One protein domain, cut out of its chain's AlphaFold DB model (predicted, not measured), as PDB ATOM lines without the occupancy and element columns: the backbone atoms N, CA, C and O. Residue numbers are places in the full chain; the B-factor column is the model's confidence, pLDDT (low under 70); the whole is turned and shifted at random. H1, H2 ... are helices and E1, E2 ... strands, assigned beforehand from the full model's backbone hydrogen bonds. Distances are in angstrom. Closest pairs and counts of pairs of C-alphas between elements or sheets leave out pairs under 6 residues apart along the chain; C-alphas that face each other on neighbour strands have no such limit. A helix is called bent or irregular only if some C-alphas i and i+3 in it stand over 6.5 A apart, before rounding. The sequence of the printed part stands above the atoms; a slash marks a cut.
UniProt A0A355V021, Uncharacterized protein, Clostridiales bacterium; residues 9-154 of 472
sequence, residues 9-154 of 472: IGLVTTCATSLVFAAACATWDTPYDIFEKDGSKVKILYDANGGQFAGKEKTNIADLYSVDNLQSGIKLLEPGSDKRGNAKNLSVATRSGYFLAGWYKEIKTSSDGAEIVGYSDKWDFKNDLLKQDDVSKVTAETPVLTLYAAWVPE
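This is residues 9 to 154 of the 472 residues of an uncharacterized protein of Clostridiales bacterium (UniProt A0A355V021). One strongly twisted sheet of six strands makes the core, with four short helices around it and a long loop, of which residues 17 to 28 stick out free of the rest. The strands E1, E3 and E2 lie side by side in one part of the sheet and the hairpin E4 and E5 in the other, while the long strand E6 joins the two parts, pairing first with E2 and farther on with E4. The printed part has 146 residues, with the named elements in the order E1 H1 E2 E3 H2 H3 E4 E5 H4 E6; the sheet is mixed, in the order E1, E3, E2, E6, E4, E5. The class is mixed, helices and strands, though under half of the residues, 68, are in named elements. The whole is compact, with a radius of gyration of the C-alphas of 16.3 A and spans of 45 by 41 by 35 A.

Begin at C-alpha 9, at (36.307, -26.788, 133.084), where E1 starts; it covers residues 9 to 13. After residues 14 to 32, which hold no named element, you reach the helix H1, residues 33 to 36. E2 is residues 41 to 47, 18.5 A long, and E3 is residues 59 to 66, 23.3 A long. H2 follows at once with residues 67 to 72, starting from C-alpha 67 at (33.004, -32.000, 117.796), and H3 is residues 82 to 87. Both are irregular: C-alphas 68 and 71 are 7.5 A apart, and C-alphas 83 and 86 are 9.2 A apart. E4, residues 98 to 109, spans 18.7 A and bends by 112 degrees at residue 105. E5 is residues 116 to 122, 15.5 A long, and H4 is residues 132 to 135. E6, residues 145 to 153, runs 25.4 A to C-alpha 153 at (30.947, 0.525, 136.796).

Start at the edge strand E1, which is antiparallel to E3 at 143 degrees; look at N 12 and O 60, 2.9 A apart. E3 and E2 form a hairpin, antiparallel at 156 degrees, with N 46 and O 61 at 2.8 A. E2 and E6 are parallel at 17 degrees, with N 47 and O 147 at 2.8 A. The pairing of E6 is staggered: residues 145 to 148 pair with E2 and residues 148 to 153 with E4, antiparallel, with N 148 and O 104 at 2.8 A. E4 and the edge strand E5 form a second hairpin, with N 108 and O 118 at 2.8 A. Three split strand-helix-strand units, two strands running the same way with helices between them in the chain and other strands between them in the sheet, have right-handed crossovers: E1, H1, E2; E3, H2 and H3, E4; and E5, H4, E6. H4 only grazes the sheet, with residues 134 to 135. H2 is only just not on it, with 4 pairs of C-alphas within 10 A; H1 and H3 are not on it. H2 and H4 are close but not clearly touching, the closest C-alphas being those of Leu 70 and Gln 132, 5.4 A apart. H2 and H3 each have 0 of 2 O i to N i+4 pairs within hydrogen-bond range, with 1 of 3 and 2 of 3 O i to N i+3 pairs within range; H1 and H4 are too short for an O i to N i+4 pair.

The two C-alphas farthest apart, those of Cys 25 and Glu 154, are 48.2 A apart. The printed part has no cut. The links E1 to H1 and E2 to E3 are long. The model's mean pLDDT over the printed part is 74.2, and it is under 70 at residues 9 to 41, 67 to 72, 133 and 135 to 142.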
ATOM      1  N   ILE A   9      35.968 -28.184 132.792       50.91
ATOM      2  CA  ILE A   9      36.307 -26.788 133.084       50.91
ATOM      3  C   ILE A   9      37.742 -26.751 133.603       50.91
ATOM      4  O   ILE A   9      38.068 -27.481 134.540       50.91
ATOM      5  N   GLY A  10      38.578 -25.888 133.029       56.16
ATOM      6  CA  GLY A  10      39.918 -25.615 133.543       56.16
ATOM      7  C   GLY A  10      40.167 -24.116 133.728       56.16
ATOM      8  O   GLY A  10      39.713 -23.296 132.931       56.16
ATOM      9  N   LEU A  11      40.884 -23.767 134.800       47.62
ATOM     10  CA  LEU A  11      41.368 -22.407 135.059       47.62
ATOM     11  C   LEU A  11      42.679 -22.200 134.291       47.62
ATOM     12  O   LEU A  11      43.581 -23.034 134.385       47.62
ATOM     13  N   VAL A  12      42.786 -21.107 133.541       55.78
ATOM     14  CA  VAL A  12      43.983 -20.750 132.764       55.78
ATOM     15  C   VAL A  12      44.519 -19.423 133.286       55.78
ATOM     16  O   VAL A  12      43.781 -18.447 133.336       55.78
ATOM     17  N   THR A  13      45.790 -19.376 133.677       39.53
ATOM     18  CA  THR A  13      46.478 -18.128 134.040       39.53
ATOM     19  C   THR A  13      47.260 -17.636 132.829       39.53
ATOM     20  O   THR A  13      48.163 -18.313 132.346       39.53
ATOM     21  N   THR A  14      46.904 -16.470 132.295       41.41
ATOM     22  CA  THR A  14      47.638 -15.860 131.180       41.41
ATOM     23  C   THR A  14      48.707 -14.917 131.723       41.41
ATOM     24  O   THR A  14      48.424 -13.767 132.058       41.41
ATOM     25  N   CYS A  15      49.957 -15.384 131.789       28.23
ATOM     26  CA  CYS A  15      51.103 -14.478 131.789       28.23
ATOM     27  C   CYS A  15      51.308 -13.982 130.354       28.23
ATOM     28  O   CYS A  15      51.741 -14.734 129.481       28.23
ATOM     29  N   ALA A  16      50.970 -12.718 130.104       29.14
ATOM     30  CA  ALA A  16      51.411 -12.035 128.900       29.14
ATOM     31  C   ALA A  16      52.952 -11.993 128.882       29.14
ATOM     32  O   ALA A  16      53.581 -11.741 129.908       29.14
ATOM     33  N   THR A  17      53.518 -12.252 127.702       30.16
ATOM     34  CA  THR A  17      54.948 -12.241 127.339       30.16
ATOM     35  C   THR A  17      55.831 -13.341 127.944       30.16
ATOM     36  O   THR A  17      56.529 -13.118 128.920       30.16
ATOM     37  N   SER A  18      55.846 -14.519 127.309       26.69
ATOM     38  CA  SER A  18      57.031 -15.085 126.627       26.69
ATOM     39  C   SER A  18      56.827 -16.583 126.369       26.69
ATOM     40  O   SER A  18      57.009 -17.418 127.253       26.69
ATOM     41  N   LEU A  19      56.496 -16.922 125.123       31.59
ATOM     42  CA  LEU A  19      56.830 -18.216 124.533       31.59
ATOM     43  C   LEU A  19      58.361 -18.322 124.483       31.59
ATOM     44  O   LEU A  19      58.981 -17.828 123.546       31.59
ATOM     45  N   VAL A  20      58.978 -18.945 125.485       26.33
ATOM     46  CA  VAL A  20      60.307 -19.549 125.338       26.33
ATOM     47  C   VAL A  20      60.256 -20.928 125.979       26.33
ATOM     48  O   VAL A  20      60.192 -21.072 127.197       26.33
ATOM     49  N   PHE A  21      60.260 -21.946 125.122       32.44
ATOM     50  CA  PHE A  21      60.523 -23.328 125.496       32.44
ATOM     51  C   PHE A  21      61.896 -23.427 126.177       32.44
ATOM     52  O   PHE A  21      62.913 -23.088 125.575       32.44
ATOM     53  N   ALA A  22      61.936 -23.980 127.387       25.45
ATOM     54  CA  ALA A  22      63.122 -24.633 127.922       25.45
ATOM     55  C   ALA A  22      62.695 -26.001 128.466       25.45
ATOM     56  O   ALA A  22      62.021 -26.113 129.487       25.45
ATOM     57  N   ALA A  23      63.037 -27.042 127.713       36.66
ATOM     58  CA  ALA A  23      62.805 -28.429 128.070       36.66
ATOM     59  C   ALA A  23      63.712 -28.855 129.235       36.66
ATOM     60  O   ALA A  23      64.923 -28.680 129.139       36.66
ATOM     61  N   ALA A  24      63.138 -29.479 130.271       26.72
ATOM     62  CA  ALA A  24      63.678 -30.692 130.900       26.72
ATOM     63  C   ALA A  24      62.747 -31.246 132.003       26.72
ATOM     64  O   ALA A  24      62.539 -30.622 133.037       26.72
ATOM     65  N   CYS A  25      62.305 -32.489 131.782       28.61
ATOM     66  CA  CYS A  25      62.091 -33.539 132.788       28.61
ATOM     67  C   CYS A  25      60.943 -33.400 133.802       28.61
ATOM     68  O   CYS A  25      61.165 -33.225 134.993       28.61
ATOM     69  N   ALA A  26      59.726 -33.623 133.305       29.28
ATOM     70  CA  ALA A  26      58.702 -34.548 133.817       29.28
ATOM     71  C   ALA A  26      57.373 -34.073 133.226       29.28
ATOM     72  O   ALA A  26      56.712 -33.202 133.784       29.28
ATOM     73  N   THR A  27      57.006 -34.582 132.050       36.19
ATOM     74  CA  THR A  27      55.711 -34.282 131.431       36.19
ATOM     75  C   THR A  27      54.626 -34.985 132.238       36.19
ATOM     76  O   THR A  27      54.237 -36.114 131.941       36.19
ATOM     77  N   TRP A  28      54.186 -34.357 133.324       32.84
ATOM     78  CA  TRP A  28      52.846 -34.610 133.822       32.84
ATOM     79  C   TRP A  28      51.925 -33.993 132.792       32.84
ATOM     80  O   TRP A  28      51.877 -32.770 132.678       32.84
ATOM     81  N   ASP A  29      51.264 -34.852 132.016       35.41
ATOM     82  CA  ASP A  29      50.167 -34.426 131.165       35.41
ATOM     83  C   ASP A  29      49.227 -33.596 132.061       35.41
ATOM     84  O   ASP A  29      48.660 -34.098 133.039       35.41
ATOM     85  N   THR A  30      49.109 -32.298 131.791       48.50
ATOM     86  CA  THR A  30      48.124 -31.454 132.457       48.50
ATOM     87  C   THR A  30      46.728 -32.037 132.192       48.50
ATOM     88  O   THR A  30      46.528 -32.795 131.237       48.50
ATOM     89  N   PRO A  31      45.691 -31.661 132.961       45.91
ATOM     90  CA  PRO A  31      44.313 -31.979 132.590       45.91
ATOM     91  C   PRO A  31      43.916 -31.479 131.186       45.91
ATOM     92  O   PRO A  31      42.813 -31.767 130.745       45.91
ATOM     93  N   TYR A  32      44.767 -30.724 130.487       46.94
ATOM     94  CA  TYR A  32      44.618 -30.400 129.073       46.94
ATOM     95  C   TYR A  32      45.307 -31.442 128.172       46.94
ATOM     96  O   TYR A  32      44.658 -31.972 127.272       46.94
ATOM     97  N   ASP A  33      46.545 -31.833 128.478       47.06
ATOM     98  CA  ASP A  33      47.349 -32.776 127.676       47.06
ATOM     99  C   ASP A  33      46.767 -34.206 127.668       47.06
ATOM    100  O   ASP A  33      46.777 -34.895 126.645       47.06
ATOM    101  N   ILE A  34      46.167 -34.650 128.785       48.56
ATOM    102  CA  ILE A  34      45.455 -35.945 128.863       48.56
ATOM    103  C   ILE A  34      44.253 -35.960 127.905       48.56
ATOM    104  O   ILE A  34      43.890 -36.995 127.352       48.56
ATOM    105  N   PHE A  35      43.625 -34.805 127.694       51.53
ATOM    106  CA  PHE A  35      42.394 -34.676 126.925       51.53
ATOM    107  C   PHE A  35      42.643 -34.315 125.450       51.53
ATOM    108  O   PHE A  35      41.757 -34.589 124.637       51.53
ATOM    109  N   GLU A  36      43.809 -33.775 125.079       49.53
ATOM    110  CA  GLU A  36      44.255 -33.666 123.678       49.53
ATOM    111  C   GLU A  36      44.398 -35.043 123.011       49.53
ATOM    112  O   GLU A  36      44.043 -35.202 121.842       49.53
ATOM    113  N   LYS A  37      44.811 -36.067 123.771       53.66
ATOM    114  CA  LYS A  37      44.954 -37.453 123.286       53.66
ATOM    115  C   LYS A  37      43.632 -38.140 122.899       53.66
ATOM    116  O   LYS A  37      43.668 -39.121 122.162       53.66
ATOM    117  N   ASP A  38      42.481 -37.624 123.340       52.19
ATOM    118  CA  ASP A  38      41.166 -38.289 123.234       52.19
ATOM    119  C   ASP A  38      40.315 -37.882 122.010       52.19
ATOM    120  O   ASP A  38      39.183 -38.340 121.867       52.19
ATOM    121  N   GLY A  39      40.839 -37.042 121.110       53.19
ATOM    122  CA  GLY A  39      40.206 -36.749 119.821       53.19
ATOM    123  C   GLY A  39      39.029 -35.761 119.878       53.19
ATOM    124  O   GLY A  39      37.921 -36.079 120.305       53.19
ATOM    125  N   SER A  40      39.269 -34.576 119.312       53.44
ATOM    126  CA  SER A  40      38.291 -33.552 118.891       53.44
ATOM    127  C   SER A  40      37.702 -32.654 119.986       53.44
ATOM    128  O   SER A  40      36.699 -33.012 120.614       53.44
ATOM    129  N   LYS A  41      38.262 -31.444 120.183       64.31
ATOM    130  CA  LYS A  41      37.697 -30.458 121.128       64.31
ATOM    131  C   LYS A  41      37.706 -29.021 120.606       64.31
ATOM    132  O   LYS A  41      38.757 -28.456 120.333       64.31
ATOM    133  N   VAL A  42      36.512 -28.431 120.536       73.94
ATOM    134  CA  VAL A  42      36.277 -26.990 120.379       73.94
ATOM    135  C   VAL A  42      36.569 -26.328 121.722       73.94
ATOM    136  O   VAL A  42      35.903 -26.638 122.713       73.94
ATOM    137  N   LYS A  43      37.559 -25.433 121.757       79.69
ATOM    138  CA  LYS A  43      37.916 -24.641 122.939       79.69
ATOM    139  C   LYS A  43      37.188 -23.301 122.914       79.69
ATOM    140  O   LYS A  43      37.309 -22.562 121.939       79.69
ATOM    141  N   ILE A  44      36.477 -22.986 123.991       86.50
ATOM    142  CA  ILE A  44      35.825 -21.692 124.211       86.50
ATOM    143  C   ILE A  44      36.482 -21.040 125.415       86.50
ATOM    144  O   ILE A  44      36.515 -21.638 126.490       86.50
ATOM    145  N   LEU A  45      37.021 -19.839 125.230       89.56
ATOM    146  CA  LEU A  45      37.671 -19.082 126.291       89.56
ATOM    147  C   LEU A  45      36.718 -18.011 126.821       89.56
ATOM    148  O   LEU A  45      36.195 -17.215 126.053       89.56
ATOM    149  N   TYR A  46      36.527 -17.972 128.132       92.81
ATOM    150  CA  TYR A  46      35.896 -16.869 128.846       92.81
ATOM    151  C   TYR A  46      37.005 -16.051 129.488       92.81
ATOM    152  O   TYR A  46      37.635 -16.492 130.456       92.81
ATOM    153  N   ASP A  47      37.266 -14.889 128.907       93.25
ATOM    154  CA  ASP A  47      38.264 -13.955 129.392       93.25
ATOM    155  C   ASP A  47      37.651 -13.063 130.473       93.25
ATOM    156  O   ASP A  47      36.669 -12.355 130.231       93.25
ATOM    157  N   ALA A  48      38.217 -13.104 131.680       91.00
ATOM    158  CA  ALA A  48      37.734 -12.299 132.796       91.00
ATOM    159  C   ALA A  48      37.934 -10.792 132.564       91.00
ATOM    160  O   ALA A  48      37.307  -9.996 133.260       91.00
ATOM    161  N   ASN A  49      38.787 -10.401 131.612       91.12
ATOM    162  CA  ASN A  49      38.949  -9.049 131.090       91.12
ATOM    163  C   ASN A  49      39.084  -7.977 132.191       91.12
ATOM    164  O   ASN A  49      38.264  -7.069 132.342       91.12
ATOM    165  N   GLY A  50      40.104  -8.141 133.036       87.31
ATOM    166  CA  GLY A  50      40.360  -7.285 134.203       87.31
ATOM    167  C   GLY A  50      39.563  -7.649 135.462       87.31
ATOM    168  O   GLY A  50      39.784  -7.052 136.512       87.31
ATOM    169  N   GLY A  51      38.658  -8.625 135.379       90.31
ATOM    170  CA  GLY A  51      38.028  -9.271 136.526       90.31
ATOM    171  C   GLY A  51      38.795 -10.504 137.015       90.31
ATOM    172  O   GLY A  51      39.944 -10.762 136.644       90.31
ATOM    173  N   GLN A  52      38.124 -11.295 137.846       92.50
ATOM    174  CA  GLN A  52      38.655 -12.524 138.427       92.50
ATOM    175  C   GLN A  52      37.624 -13.653 138.415       92.50
ATOM    176  O   GLN A  52      36.425 -13.421 138.584       92.50
ATOM    177  N   PHE A  53      38.118 -14.885 138.325       90.44
ATOM    178  CA  PHE A  53      37.362 -16.106 138.603       90.44
ATOM    179  C   PHE A  53      37.926 -16.783 139.848       90.44
ATOM    180  O   PHE A  53      39.136 -16.772 140.066       90.44
ATOM    181  N   ALA A  54      37.060 -17.378 140.674       86.31
ATOM    182  CA  ALA A  54      37.462 -18.074 141.902       86.31
ATOM    183  C   ALA A  54      38.394 -17.247 142.826       86.31
ATOM    184  O   ALA A  54      39.267 -17.806 143.490       86.31
ATOM    185  N   GLY A  55      38.233 -15.916 142.836       83.25
ATOM    186  CA  GLY A  55      39.062 -14.992 143.621       83.25
ATOM    187  C   GLY A  55      40.509 -14.842 143.132       83.25
ATOM    188  O   GLY A  55      41.367 -14.432 143.908       83.25
ATOM    189  N   LYS A  56      40.808 -15.233 141.887       83.69
ATOM    190  CA  LYS A  56      42.144 -15.130 141.289       83.69
ATOM    191  C   LYS A  56      42.127 -14.194 140.088       83.69
ATOM    192  O   LYS A  56      41.458 -14.463 139.087       83.69
ATOM    193  N   GLU A  57      42.895 -13.112 140.180       81.75
ATOM    194  CA  GLU A  57      43.116 -12.186 139.069       81.75
ATOM    195  C   GLU A  57      43.757 -12.886 137.864       81.75
ATOM    196  O   GLU A  57      44.427 -13.916 138.005       81.75
ATOM    197  N   LYS A  58      43.554 -12.314 136.666       75.81
ATOM    198  CA  LYS A  58      44.145 -12.782 135.392       75.81
ATOM    199  C   LYS A  58      43.915 -14.270 135.106       75.81
ATOM    200  O   LYS A  58      44.699 -14.918 134.408       75.81
ATOM    201  N   THR A  59      42.861 -14.820 135.693       80.56
ATOM    202  CA  THR A  59      42.451 -16.196 135.481       80.56
ATOM    203  C   THR A  59      41.268 -16.181 134.538       80.56
ATOM    204  O   THR A  59      40.313 -15.454 134.782       80.56
ATOM    205  N   ASN A  60      41.344 -16.995 133.494       85.88
ATOM    206  CA  ASN A  60      40.303 -17.213 132.500       85.88
ATOM    207  C   ASN A  60      39.744 -18.630 132.648       85.88
ATOM    208  O   ASN A  60      40.375 -19.505 133.256       85.88
ATOM    209  N   ILE A  61      38.571 -18.875 132.072       87.50
ATOM    210  CA  ILE A  61      37.963 -20.208 132.042       87.50
ATOM    211  C   ILE A  61      37.954 -20.721 130.618       87.50
ATOM    212  O   ILE A  61      37.527 -20.018 129.711       87.50
ATOM    213  N   ALA A  62      38.390 -21.963 130.426       85.50
ATOM    214  CA  ALA A  62      38.237 -22.657 129.159       85.50
ATOM    215  C   ALA A  62      37.204 -23.781 129.297       85.50
ATOM    216  O   ALA A  62      37.361 -24.673 130.135       85.50
ATOM    217  N   ASP A  63      36.176 -23.744 128.450       82.88
ATOM    218  CA  ASP A  63      35.284 -24.880 128.231       82.88
ATOM    219  C   ASP A  63      35.745 -25.660 126.993       82.88
ATOM    220  O   ASP A  63      36.083 -25.079 125.956       82.88
ATOM    221  N   LEU A  64      35.699 -26.989 127.083       78.25
ATOM    222  CA  LEU A  64      36.008 -27.894 125.977       78.25
ATOM    223  C   LEU A  64      34.761 -28.686 125.574       78.25
ATOM    224  O   LEU A  64      34.175 -29.395 126.398       78.25
ATOM    225  N   TYR A  65      34.386 -28.608 124.297       75.56
ATOM    226  CA  TYR A  65      33.230 -29.311 123.734       75.56
ATOM    227  C   TYR A  65      33.648 -30.324 122.667       75.56
ATOM    228  O   TYR A  65      34.521 -30.050 121.848       75.56
ATOM    229  N   SER A  66      32.994 -31.489 122.646       70.88
ATOM    230  CA  SER A  66      33.221 -32.515 121.618       70.88
ATOM    231  C   SER A  66      32.582 -32.133 120.276       70.88
ATOM    232  O   SER A  66      31.426 -31.705 120.226       70.88
ATOM    233  N   VAL A  67      33.344 -32.332 119.196       63.22
ATOM    234  CA  VAL A  67      33.004 -32.000 117.796       63.22
ATOM    235  C   VAL A  67      31.840 -32.847 117.253       63.22
ATOM    236  O   VAL A  67      31.095 -32.375 116.398       63.22
ATOM    237  N   ASP A  68      31.591 -34.038 117.813       62.34
ATOM    238  CA  ASP A  68      30.498 -34.942 117.398       62.34
ATOM    239  C   ASP A  68      29.092 -34.318 117.524       62.34
ATOM    240  O   ASP A  68      28.127 -34.828 116.955       62.34
ATOM    241  N   ASN A  69      28.962 -33.216 118.273       55.59
ATOM    242  CA  ASN A  69      27.706 -32.502 118.512       55.59
ATOM    243  C   ASN A  69      27.490 -31.285 117.587       55.59
ATOM    244  O   ASN A  69      26.508 -30.564 117.759       55.59
ATOM    245  N   LEU A  70      28.374 -31.028 116.614       59.91
ATOM    246  CA  LEU A  70      28.307 -29.813 115.788       59.91
ATOM    247  C   LEU A  70      27.192 -29.806 114.735       59.91
ATOM    248  O   LEU A  70      26.779 -28.721 114.335       59.91
ATOM    249  N   GLN A  71      26.646 -30.964 114.334       59.66
ATOM    250  CA  GLN A  71      25.553 -31.017 113.344       59.66
ATOM    251  C   GLN A  71      24.282 -30.269 113.791       59.66
ATOM    252  O   GLN A  71      23.499 -29.843 112.948       59.66
ATOM    253  N   SER A  72      24.080 -30.080 115.100       65.94
ATOM    254  CA  SER A  72      22.972 -29.295 115.674       65.94
ATOM    255  C   SER A  72      23.401 -27.942 116.263       65.94
ATOM    256  O   SER A  72      22.564 -27.238 116.825       65.94
ATOM    257  N   GLY A  73      24.687 -27.590 116.169       75.62
ATOM    258  CA  GLY A  73      25.300 -26.475 116.894       75.62
ATOM    259  C   GLY A  73      25.538 -26.764 118.385       75.62
ATOM    260  O   GLY A  73      24.873 -27.604 118.998       75.62
ATOM    261  N   ILE A  74      26.510 -26.067 118.982       82.44
ATOM    262  CA  ILE A  74      26.852 -26.182 120.408       82.44
ATOM    263  C   ILE A  74      26.251 -25.008 121.178       82.44
ATOM    264  O   ILE A  74      26.508 -23.846 120.869       82.44
ATOM    265  N   LYS A  75      25.494 -25.325 122.233       86.44
ATOM    266  CA  LYS A  75      25.000 -24.342 123.196       86.44
ATOM    267  C   LYS A  75      26.008 -24.153 124.322       86.44
ATOM    268  O   LYS A  75      26.309 -25.107 125.042       86.44
ATOM    269  N   LEU A  76      26.498 -22.929 124.473       88.94
ATOM    270  CA  LEU A  76      27.456 -22.578 125.515       88.94
ATOM    271  C   LEU A  76      26.772 -22.471 126.882       88.94
ATOM    272  O   LEU A  76      25.579 -22.166 126.980       88.94
ATOM    273  N   LEU A  77      27.530 -22.724 127.947       88.56
ATOM    274  CA  LEU A  77      27.081 -22.485 129.314       88.56
ATOM    275  C   LEU A  77      27.565 -21.122 129.791       88.56
ATOM    276  O   LEU A  77      28.754 -20.835 129.748       88.56
ATOM    277  N   GLU A  78      26.668 -20.313 130.337       92.56
ATOM    278  CA  GLU A  78      27.065 -19.049 130.950       92.56
ATOM    279  C   GLU A  78      27.943 -19.308 132.192       92.56
ATOM    280  O   GLU A  78      27.616 -20.198 133.000       92.56
ATOM    281  N   PRO A  79      29.083 -18.610 132.347       92.25
ATOM    282  CA  PRO A  79      29.870 -18.621 133.578       92.25
ATOM    283  C   PRO A  79      29.006 -18.276 134.798       92.25
ATOM    284  O   PRO A  79      28.203 -17.352 134.762       92.25
ATOM    285  N   GLY A  80      29.108 -19.067 135.868       88.69
ATOM    286  CA  GLY A  80      28.292 -18.897 137.075       88.69
ATOM    287  C   GLY A  80      26.872 -19.476 137.004       88.69
ATOM    288  O   GLY A  80      26.163 -19.442 138.009       88.69
ATOM    289  N   SER A  81      26.450 -20.059 135.874       89.94
ATOM    290  CA  SER A  81      25.129 -20.695 135.768       89.94
ATOM    291  C   SER A  81      25.024 -22.009 136.556       89.94
ATOM    292  O   SER A  81      25.969 -22.797 136.627       89.94
ATOM    293  N   ASP A  82      23.827 -22.314 137.071       88.44
ATOM    294  CA  ASP A  82      23.548 -23.562 137.807       88.44
ATOM    295  C   ASP A  82      23.805 -24.829 136.979       88.44
ATOM    296  O   ASP A  82      24.105 -25.897 137.514       88.44
ATOM    297  N   LYS A  83      23.761 -24.710 135.648       86.56
ATOM    298  CA  LYS A  83      24.044 -25.805 134.711       86.56
ATOM    299  C   LYS A  83      25.489 -26.310 134.798       86.56
ATOM    300  O   LYS A  83      25.765 -27.404 134.312       86.56
ATOM    301  N   ARG A  84      26.393 -25.547 135.423       84.00
ATOM    302  CA  ARG A  84      27.791 -25.931 135.674       84.00
ATOM    303  C   ARG A  84      27.972 -26.793 136.935       84.00
ATOM    304  O   ARG A  84      29.080 -27.263 137.189       84.00
ATOM    305  N   GLY A  85      26.914 -27.036 137.716       86.06
ATOM    306  CA  GLY A  85      26.958 -27.897 138.905       86.06
ATOM    307  C   GLY A  85      28.012 -27.442 139.920       86.06
ATOM    308  O   GLY A  85      28.098 -26.261 140.244       86.06
ATOM    309  N   ASN A  86      28.864 -28.363 140.383       80.88
ATOM    310  CA  ASN A  86      29.905 -28.080 141.384       80.88
ATOM    311  C   ASN A  86      30.923 -27.012 140.944       80.88
ATOM    312  O   ASN A  86      31.578 -26.405 141.787       80.88
ATOM    313  N   ALA A  87      31.059 -26.766 139.639       78.81
ATOM    314  CA  ALA A  87      31.967 -25.756 139.108       78.81
ATOM    315  C   ALA A  87      31.349 -24.348 139.047       78.81
ATOM    316  O   ALA A  87      32.054 -23.401 138.705       78.81
ATOM    317  N   LYS A  88      30.062 -24.186 139.400       84.44
ATOM    318  CA  LYS A  88      29.349 -22.899 139.386       84.44
ATOM    319  C   LYS A  88      30.162 -21.797 140.062       84.44
ATOM    320  O   LYS A  88      30.535 -20.834 139.401       84.44
ATOM    321  N   ASN A  89      30.493 -21.978 141.340       83.56
ATOM    322  CA  ASN A  89      31.145 -20.951 142.161       83.56
ATOM    323  C   ASN A  89      32.556 -20.598 141.672       83.56
ATOM    324  O   ASN A  89      32.982 -19.457 141.795       83.56
ATOM    325  N   LEU A  90      33.265 -21.557 141.070       84.69
ATOM    326  CA  LEU A  90      34.582 -21.321 140.470       84.69
ATOM    327  C   LEU A  90      34.492 -20.529 139.158       84.69
ATOM    328  O   LEU A  90      35.493 -19.986 138.705       84.69
ATOM    329  N   SER A  91      33.296 -20.467 138.567       86.44
ATOM    330  CA  SER A  91      33.019 -19.810 137.291       86.44
ATOM    331  C   SER A  91      32.250 -18.500 137.387       86.44
ATOM    332  O   SER A  91      31.890 -17.944 136.357       86.44
ATOM    333  N   VAL A  92      31.993 -17.991 138.592       91.12
ATOM    334  CA  VAL A  92      31.422 -16.651 138.759       91.12
ATOM    335  C   VAL A  92      32.540 -15.630 138.576       91.12
ATOM    336  O   VAL A  92      33.520 -15.641 139.326       91.12
ATOM    337  N   ALA A  93      32.401 -14.770 137.570       92.94
ATOM    338  CA  ALA A  93      33.309 -13.651 137.371       92.94
ATOM    339  C   ALA A  93      32.967 -12.534 138.364       92.94
ATOM    340  O   ALA A  93      31.793 -12.237 138.580       92.94
ATOM    341  N   THR A  94      33.974 -11.875 138.933       92.69
ATOM    342  CA  THR A  94      33.779 -10.687 139.783       92.69
ATOM    343  C   THR A  94      34.808  -9.608 139.465       92.69
ATOM    344  O   THR A  94      35.897  -9.913 138.977       92.69
ATOM    345  N   ARG A  95      34.475  -8.347 139.756       92.69
ATOM    346  CA  ARG A  95      35.391  -7.204 139.683       92.69
ATOM    347  C   ARG A  95      34.914  -6.126 140.658       92.69
ATOM    348  O   ARG A  95      33.762  -5.724 140.600       92.69
ATOM    349  N   SER A  96      35.771  -5.691 141.580       92.38
ATOM    350  CA  SER A  96      35.386  -4.715 142.612       92.38
ATOM    351  C   SER A  96      35.016  -3.362 141.993       92.38
ATOM    352  O   SER A  96      35.787  -2.851 141.184       92.38
ATOM    353  N   GLY A  97      33.852  -2.806 142.359       93.75
ATOM    354  CA  GLY A  97      33.321  -1.539 141.833       93.75
ATOM    355  C   GLY A  97      32.629  -1.645 140.468       93.75
ATOM    356  O   GLY A  97      32.284  -0.626 139.873       93.75
ATOM    357  N   TYR A  98      32.445  -2.863 139.952       94.69
ATOM    358  CA  TYR A  98      31.806  -3.125 138.665       94.69
ATOM    359  C   TYR A  98      30.818  -4.281 138.794       94.69
ATOM    360  O   TYR A  98      31.000  -5.200 139.594       94.69
ATOM    361  N   PHE A  99      29.820  -4.298 137.922       94.62
ATOM    362  CA  PHE A  99      28.971  -5.459 137.701       94.62
ATOM    363  C   PHE A  99      29.147  -5.991 136.278       94.62
ATOM    364  O   PHE A  99      29.550  -5.278 135.356       94.62
ATOM    365  N   LEU A 100      28.889  -7.288 136.112       94.44
ATOM    366  CA  LEU A 100      29.009  -7.955 134.823       94.44
ATOM    367  C   LEU A 100      27.775  -7.635 133.969       94.44
ATOM    368  O   LEU A 100      26.671  -8.059 134.302       94.44
ATOM    369  N   ALA A 101      27.968  -6.918 132.864       93.44
ATOM    370  CA  ALA A 101      26.921  -6.639 131.878       93.44
ATOM    371  C   ALA A 101      26.637  -7.839 130.959       93.44
ATOM    372  O   ALA A 101      25.534  -7.999 130.429       93.44
ATOM    373  N   GLY A 102      27.646  -8.682 130.746       94.50
ATOM    374  CA  GLY A 102      27.537  -9.882 129.934       94.50
ATOM    375  C   GLY A 102      28.864 -10.289 129.310       94.50
ATOM    376  O   GLY A 102      29.934  -9.866 129.748       94.50
ATOM    377  N   TRP A 103      28.762 -11.114 128.274       95.56
ATOM    378  CA  TRP A 103      29.883 -11.726 127.572       95.56
ATOM    379  C   TRP A 103      29.830 -11.342 126.097       95.56
ATOM    380  O   TRP A 103      28.797 -11.535 125.462       95.56
ATOM    381  N   TYR A 104      30.919 -10.800 125.562       95.88
ATOM    382  CA  TYR A 104      30.966 -10.194 124.228       95.88
ATOM    383  C   TYR A 104      32.081 -10.813 123.391       95.88
ATOM    384  O   TYR A 104      33.099 -11.227 123.943       95.88
ATOM    385  N   LYS A 105      31.908 -10.901 122.070       93.56
ATOM    386  CA  LYS A 105      32.923 -11.510 121.189       93.56
ATOM    387  C   LYS A 105      34.086 -10.576 120.886       93.56
ATOM    388  O   LYS A 105      35.182 -11.045 120.598       93.56
ATOM    389  N   GLU A 106      33.849  -9.272 120.942       92.25
ATOM    390  CA  GLU A 106      34.812  -8.266 120.515       92.25
ATOM    391  C   GLU A 106      34.996  -7.176 121.573       92.25
ATOM    392  O   GLU A 106      34.046  -6.758 122.239       92.25
ATOM    393  N   ILE A 107      36.235  -6.695 121.689       90.69
ATOM    394  CA  ILE A 107      36.612  -5.528 122.487       90.69
ATOM    395  C   ILE A 107      36.853  -4.366 121.526       90.69
ATOM    396  O   ILE A 107      37.588  -4.504 120.548       90.69
ATOM    397  N   LYS A 108      36.288  -3.202 121.836       87.94
ATOM    398  CA  LYS A 108      36.587  -1.939 121.160       87.94
ATOM    399  C   LYS A 108      37.566  -1.143 122.009       87.94
ATOM    400  O   LYS A 108      37.307  -0.903 123.190       87.94
ATOM    401  N   THR A 109      38.670  -0.715 121.410       87.94
ATOM    402  CA  THR A 109      39.693   0.103 122.069       87.94
ATOM    403  C   THR A 109      39.733   1.528 121.523       87.94
ATOM    404  O   THR A 109      39.220   1.811 120.437       87.94
ATOM    405  N   SER A 110      40.309   2.442 122.301       84.69
ATOM    406  CA  SER A 110      40.620   3.809 121.883       84.69
ATOM    407  C   SER A 110      41.538   3.825 120.653       84.69
ATOM    408  O   SER A 110      42.194   2.837 120.321       84.69
ATOM    409  N   SER A 111      41.624   4.967 119.965       80.94
ATOM    410  CA  SER A 111      42.428   5.118 118.739       80.94
ATOM    411  C   SER A 111      43.929   4.851 118.924       80.94
ATOM    412  O   SER A 111      44.613   4.539 117.954       80.94
ATOM    413  N   ASP A 112      44.441   4.985 120.147       76.75
ATOM    414  CA  ASP A 112      45.819   4.664 120.541       76.75
ATOM    415  C   ASP A 112      45.971   3.243 121.122       76.75
ATOM    416  O   ASP A 112      47.081   2.824 121.450       76.75
ATOM    417  N   GLY A 113      44.871   2.491 121.234       75.12
ATOM    418  CA  GLY A 113      44.824   1.130 121.762       75.12
ATOM    419  C   GLY A 113      45.022   1.016 123.275       75.12
ATOM    420  O   GLY A 113      45.124  -0.105 123.772       75.12
ATOM    421  N   ALA A 114      45.096   2.136 124.000       73.62
ATOM    422  CA  ALA A 114      45.429   2.150 125.422       73.62
ATOM    423  C   ALA A 114      44.253   1.753 126.328       73.62
ATOM    424  O   ALA A 114      44.470   1.151 127.381       73.62
ATOM    425  N   GLU A 115      43.017   2.058 125.927       80.38
ATOM    426  CA  GLU A 115      41.832   1.891 126.769       80.38
ATOM    427  C   GLU A 115      40.738   1.093 126.064       80.38
ATOM    428  O   GLU A 115      40.509   1.237 124.864       80.38
ATOM    429  N   ILE A 116      40.026   0.261 126.825       81.88
ATOM    430  CA  ILE A 116      38.799  -0.384 126.355       81.88
ATOM    431  C   ILE A 116      37.673   0.647 126.432       81.88
ATOM    432  O   ILE A 116      37.306   1.082 127.521       81.88
ATOM    433  N   VAL A 117      37.108   1.008 125.281       83.50
ATOM    434  CA  VAL A 117      36.021   1.995 125.160       83.50
ATOM    435  C   VAL A 117      34.646   1.346 124.977       83.50
ATOM    436  O   VAL A 117      33.629   2.033 124.990       83.50
ATOM    437  N   GLY A 118      34.595   0.023 124.810       88.50
ATOM    438  CA  GLY A 118      33.355  -0.743 124.742       88.50
ATOM    439  C   GLY A 118      33.556  -2.140 124.171       88.50
ATOM    440  O   GLY A 118      34.676  -2.632 124.055       88.50
ATOM    441  N   TYR A 119      32.450  -2.764 123.787       93.38
ATOM    442  CA  TYR A 119      32.385  -4.121 123.257       93.38
ATOM    443  C   TYR A 119      31.501  -4.173 121.996       93.38
ATOM    444  O   TYR A 119      30.875  -3.178 121.609       93.38
ATOM    445  N   SER A 120      31.479  -5.316 121.317       92.81
ATOM    446  CA  SER A 120      30.491  -5.653 120.280       92.81
ATOM    447  C   SER A 120      30.117  -7.126 120.354       92.81
ATOM    448  O   SER A 120      30.830  -7.939 120.949       92.81
ATOM    449  N   ASP A 121      28.981  -7.450 119.740       92.88
ATOM    450  CA  ASP A 121      28.485  -8.810 119.574       92.88
ATOM    451  C   ASP A 121      28.301  -9.531 120.913       92.88
ATOM    452  O   ASP A 121      29.009 -10.490 121.242       92.88
ATOM    453  N   LYS A 122      27.336  -9.052 121.708       94.88
ATOM    454  CA  LYS A 122      26.926  -9.729 122.942       94.88
ATOM    455  C   LYS A 122      26.498 -11.162 122.623       94.88
ATOM    456  O   LYS A 122      25.670 -11.389 121.746       94.88
ATOM    457  N   TRP A 123      27.036 -12.122 123.366       95.25
ATOM    458  CA  TRP A 123      26.634 -13.518 123.272       95.25
ATOM    459  C   TRP A 123      25.335 -13.763 124.042       95.25
ATOM    460  O   TRP A 123      25.274 -13.589 125.263       95.25
ATOM    461  N   ASP A 124      24.306 -14.236 123.347       94.44
ATOM    462  CA  ASP A 124      23.042 -14.651 123.944       94.44
ATOM    463  C   ASP A 124      23.082 -16.152 124.279       94.44
ATOM    464  O   ASP A 124      22.776 -17.014 123.456       94.44
ATOM    465  N   PHE A 125      23.392 -16.507 125.529       92.88
ATOM    466  CA  PHE A 125      23.439 -17.913 125.971       92.88
ATOM    467  C   PHE A 125      22.105 -18.671 125.842       92.88
ATOM    468  O   PHE A 125      22.071 -19.906 125.952       92.88
ATOM    469  N   LYS A 126      20.982 -17.974 125.636       91.06
ATOM    470  CA  LYS A 126      19.681 -18.601 125.409       91.06
ATOM    471  C   LYS A 126      19.496 -18.975 123.944       91.06
ATOM    472  O   LYS A 126      19.005 -20.086 123.709       91.06
ATOM    473  N   ASN A 127      19.868 -18.100 123.015       92.38
ATOM    474  CA  ASN A 127      19.517 -18.230 121.600       92.38
ATOM    475  C   ASN A 127      20.708 -18.552 120.686       92.38
ATOM    476  O   ASN A 127      20.513 -19.244 119.685       92.38
ATOM    477  N   ASP A 128      21.920 -18.132 121.042       92.50
ATOM    478  CA  ASP A 128      23.103 -18.351 120.218       92.50
ATOM    479  C   ASP A 128      23.587 -19.804 120.270       92.50
ATOM    480  O   ASP A 128      23.529 -20.504 121.290       92.50
ATOM    481  N   LEU A 129      24.098 -20.251 119.124       89.06
ATOM    482  CA  LEU A 129      24.710 -21.557 118.921       89.06
ATOM    483  C   LEU A 129      26.020 -21.363 118.173       89.06
ATOM    484  O   LEU A 129      26.054 -20.679 117.152       89.06
ATOM    485  N   LEU A 130      27.071 -22.030 118.638       85.44
ATOM    486  CA  LEU A 130      28.298 -22.163 117.864       85.44
ATOM    487  C   LEU A 130      28.061 -23.183 116.745       85.44
ATOM    488  O   LEU A 130      27.702 -24.333 117.027       85.44
ATOM    489  N   LYS A 131      28.218 -22.766 115.489       81.88
ATOM    490  CA  LYS A 131      27.914 -23.582 114.307       81.88
ATOM    491  C   LYS A 131      29.171 -24.256 113.771       81.88
ATOM    492  O   LYS A 131      30.292 -23.876 114.080       81.88
ATOM    493  N   GLN A 132      28.975 -25.280 112.946       71.00
ATOM    494  CA  GLN A 132      30.075 -26.048 112.362       71.00
ATOM    495  C   GLN A 132      31.015 -25.189 111.498       71.00
ATOM    496  O   GLN A 132      32.226 -25.414 111.513       71.00
ATOM    497  N   ASP A 133      30.478 -24.187 110.801       69.38
ATOM    498  CA  ASP A 133      31.261 -23.289 109.947       69.38
ATOM    499  C   ASP A 133      32.280 -22.465 110.756       69.38
ATOM    500  O   ASP A 133      33.404 -22.259 110.286       69.38
ATOM    501  N   ASP A 134      31.945 -22.122 112.008       70.19
ATOM    502  CA  ASP A 134      32.800 -21.375 112.947       70.19
ATOM    503  C   ASP A 134      34.030 -22.188 113.402       70.19
ATOM    504  O   ASP A 134      35.013 -21.641 113.894       70.19
ATOM    505  N   VAL A 135      33.989 -23.516 113.241       65.94
ATOM    506  CA  VAL A 135      34.956 -24.467 113.817       65.94
ATOM    507  C   VAL A 135      35.944 -25.005 112.773       65.94
ATOM    508  O   VAL A 135      36.964 -25.602 113.118       65.94
ATOM    509  N   SER A 136      35.681 -24.778 111.483       54.56
ATOM    510  CA  SER A 136      36.311 -25.478 110.348       54.56
ATOM    511  C   SER A 136      37.833 -25.285 110.167       54.56
ATOM    512  O   SER A 136      38.418 -25.905 109.279       54.56
ATOM    513  N   LYS A 137      38.498 -24.466 110.999       52.44
ATOM    514  CA  LYS A 137      39.935 -24.131 110.888       52.44
ATOM    515  C   LYS A 137      40.730 -24.148 112.205       52.44
ATOM    516  O   LYS A 137      41.856 -23.656 112.221       52.44
ATOM    517  N   VAL A 138      40.185 -24.672 113.304       52.19
ATOM    518  CA  VAL A 138      40.759 -24.431 114.643       52.19
ATOM    519  C   VAL A 138      41.541 -25.632 115.188       52.19
ATOM    520  O   VAL A 138      41.049 -26.758 115.198       52.19
ATOM    521  N   THR A 139      42.773 -25.383 115.642       53.34
ATOM    522  CA  THR A 139      43.643 -26.336 116.355       53.34
ATOM    523  C   THR A 139      43.415 -26.246 117.871       53.34
ATOM    524  O   THR A 139      42.913 -25.238 118.361       53.34
ATOM    525  N   ALA A 140      43.795 -27.273 118.643       53.50
ATOM    526  CA  ALA A 140      43.591 -27.321 120.103       53.50
ATOM    527  C   ALA A 140      44.230 -26.140 120.877       53.50
ATOM    528  O   ALA A 140      43.780 -25.783 121.971       53.50
ATOM    529  N   GLU A 141      45.234 -25.490 120.286       58.12
ATOM    530  CA  GLU A 141      45.976 -24.391 120.903       58.12
ATOM    531  C   GLU A 141      45.178 -23.074 120.940       58.12
ATOM    532  O   GLU A 141      45.222 -22.346 121.941       58.12
ATOM    533  N   THR A 142      44.379 -22.788 119.904       69.75
ATOM    534  CA  THR A 142      43.683 -21.496 119.748       69.75
ATOM    535  C   THR A 142      42.199 -21.645 120.097       69.75
ATOM    536  O   THR A 142      41.556 -22.571 119.607       69.75
ATOM    537  N   PRO A 143      41.609 -20.785 120.950       77.56
ATOM    538  CA  PRO A 143      40.171 -20.840 121.190       77.56
ATOM    539  C   PRO A 143      39.398 -20.546 119.897       77.56
ATOM    540  O   PRO A 143      39.727 -19.613 119.170       77.56
ATOM    541  N   VAL A 144      38.354 -21.334 119.636       82.31
ATOM    542  CA  VAL A 144      37.413 -21.123 118.518       82.31
ATOM    543  C   VAL A 144      36.642 -19.821 118.716       82.31
ATOM    544  O   VAL A 144      36.335 -19.112 117.766       82.31
ATOM    545  N   LEU A 145      36.333 -19.518 119.973       87.12
ATOM    546  CA  LEU A 145      35.657 -18.306 120.384       87.12
ATOM    547  C   LEU A 145      36.246 -17.855 121.713       87.12
ATOM    548  O   LEU A 145      36.372 -18.659 122.644       87.12
ATOM    549  N   THR A 146      36.565 -16.569 121.797       91.38
ATOM    550  CA  THR A 146      36.806 -15.899 123.071       91.38
ATOM    551  C   THR A 146      35.613 -15.009 123.367       91.38
ATOM    552  O   THR A 146      35.168 -14.254 122.508       91.38
ATOM    553  N   LEU A 147      35.078 -15.138 124.574       95.00
ATOM    554  CA  LEU A 147      34.055 -14.269 125.120       95.00
ATOM    555  C   LEU A 147      34.683 -13.441 126.233       95.00
ATOM    556  O   LEU A 147      35.197 -13.987 127.207       95.00
ATOM    557  N   TYR A 148      34.623 -12.128 126.087       94.81
ATOM    558  CA  TYR A 148      35.180 -11.164 127.019       94.81
ATOM    559  C   TYR A 148      34.101 -10.703 127.995       94.81
ATOM    560  O   TYR A 148      32.997 -10.339 127.584       94.81
ATOM    561  N   ALA A 149      34.416 -10.715 129.289       94.69
ATOM    562  CA  ALA A 149      33.556 -10.130 130.307       94.69
ATOM    563  C   ALA A 149      33.461  -8.607 130.106       94.69
ATOM    564  O   ALA A 149      34.474  -7.902 130.158       94.69
ATOM    565  N   ALA A 150      32.247  -8.098 129.905       94.44
ATOM    566  CA  ALA A 150      31.983  -6.666 129.879       94.44
ATOM    567  C   ALA A 150      31.654  -6.171 131.287       94.44
ATOM    568  O   ALA A 150      30.627  -6.531 131.871       94.44
ATOM    569  N   TRP A 151      32.542  -5.345 131.830       93.44
ATOM    570  CA  TRP A 151      32.405  -4.759 133.157       93.44
ATOM    571  C   TRP A 151      31.867  -3.343 133.061       93.44
ATOM    572  O   TRP A 151      32.509  -2.476 132.469       93.44
ATOM    573  N   VAL A 152      30.730  -3.106 133.704       94.00
ATOM    574  CA  VAL A 152      30.135  -1.778 133.822       94.00
ATOM    575  C   VAL A 152      30.353  -1.283 135.251       94.00
ATOM    576  O   VAL A 152      30.105  -2.059 136.176       94.00
ATOM    577  N   PRO A 153      30.852  -0.046 135.458       94.81
ATOM    578  CA  PRO A 153      30.947   0.525 136.796       94.81
ATOM    579  C   PRO A 153      29.599   0.452 137.509       94.81
ATOM    580  O   PRO A 153      28.556   0.615 136.872       94.81
ATOM    581  N   GLU A 154      29.616   0.209 138.815       97.19
ATOM    582  CA  GLU A 154      28.400   0.281 139.627       97.19
ATOM    583  C   GLU A 154      27.664   1.606 139.414       97.19
ATOM    584  O   GLU A 154      28.270   2.654 139.175       97.19
TER     585      GLU A 154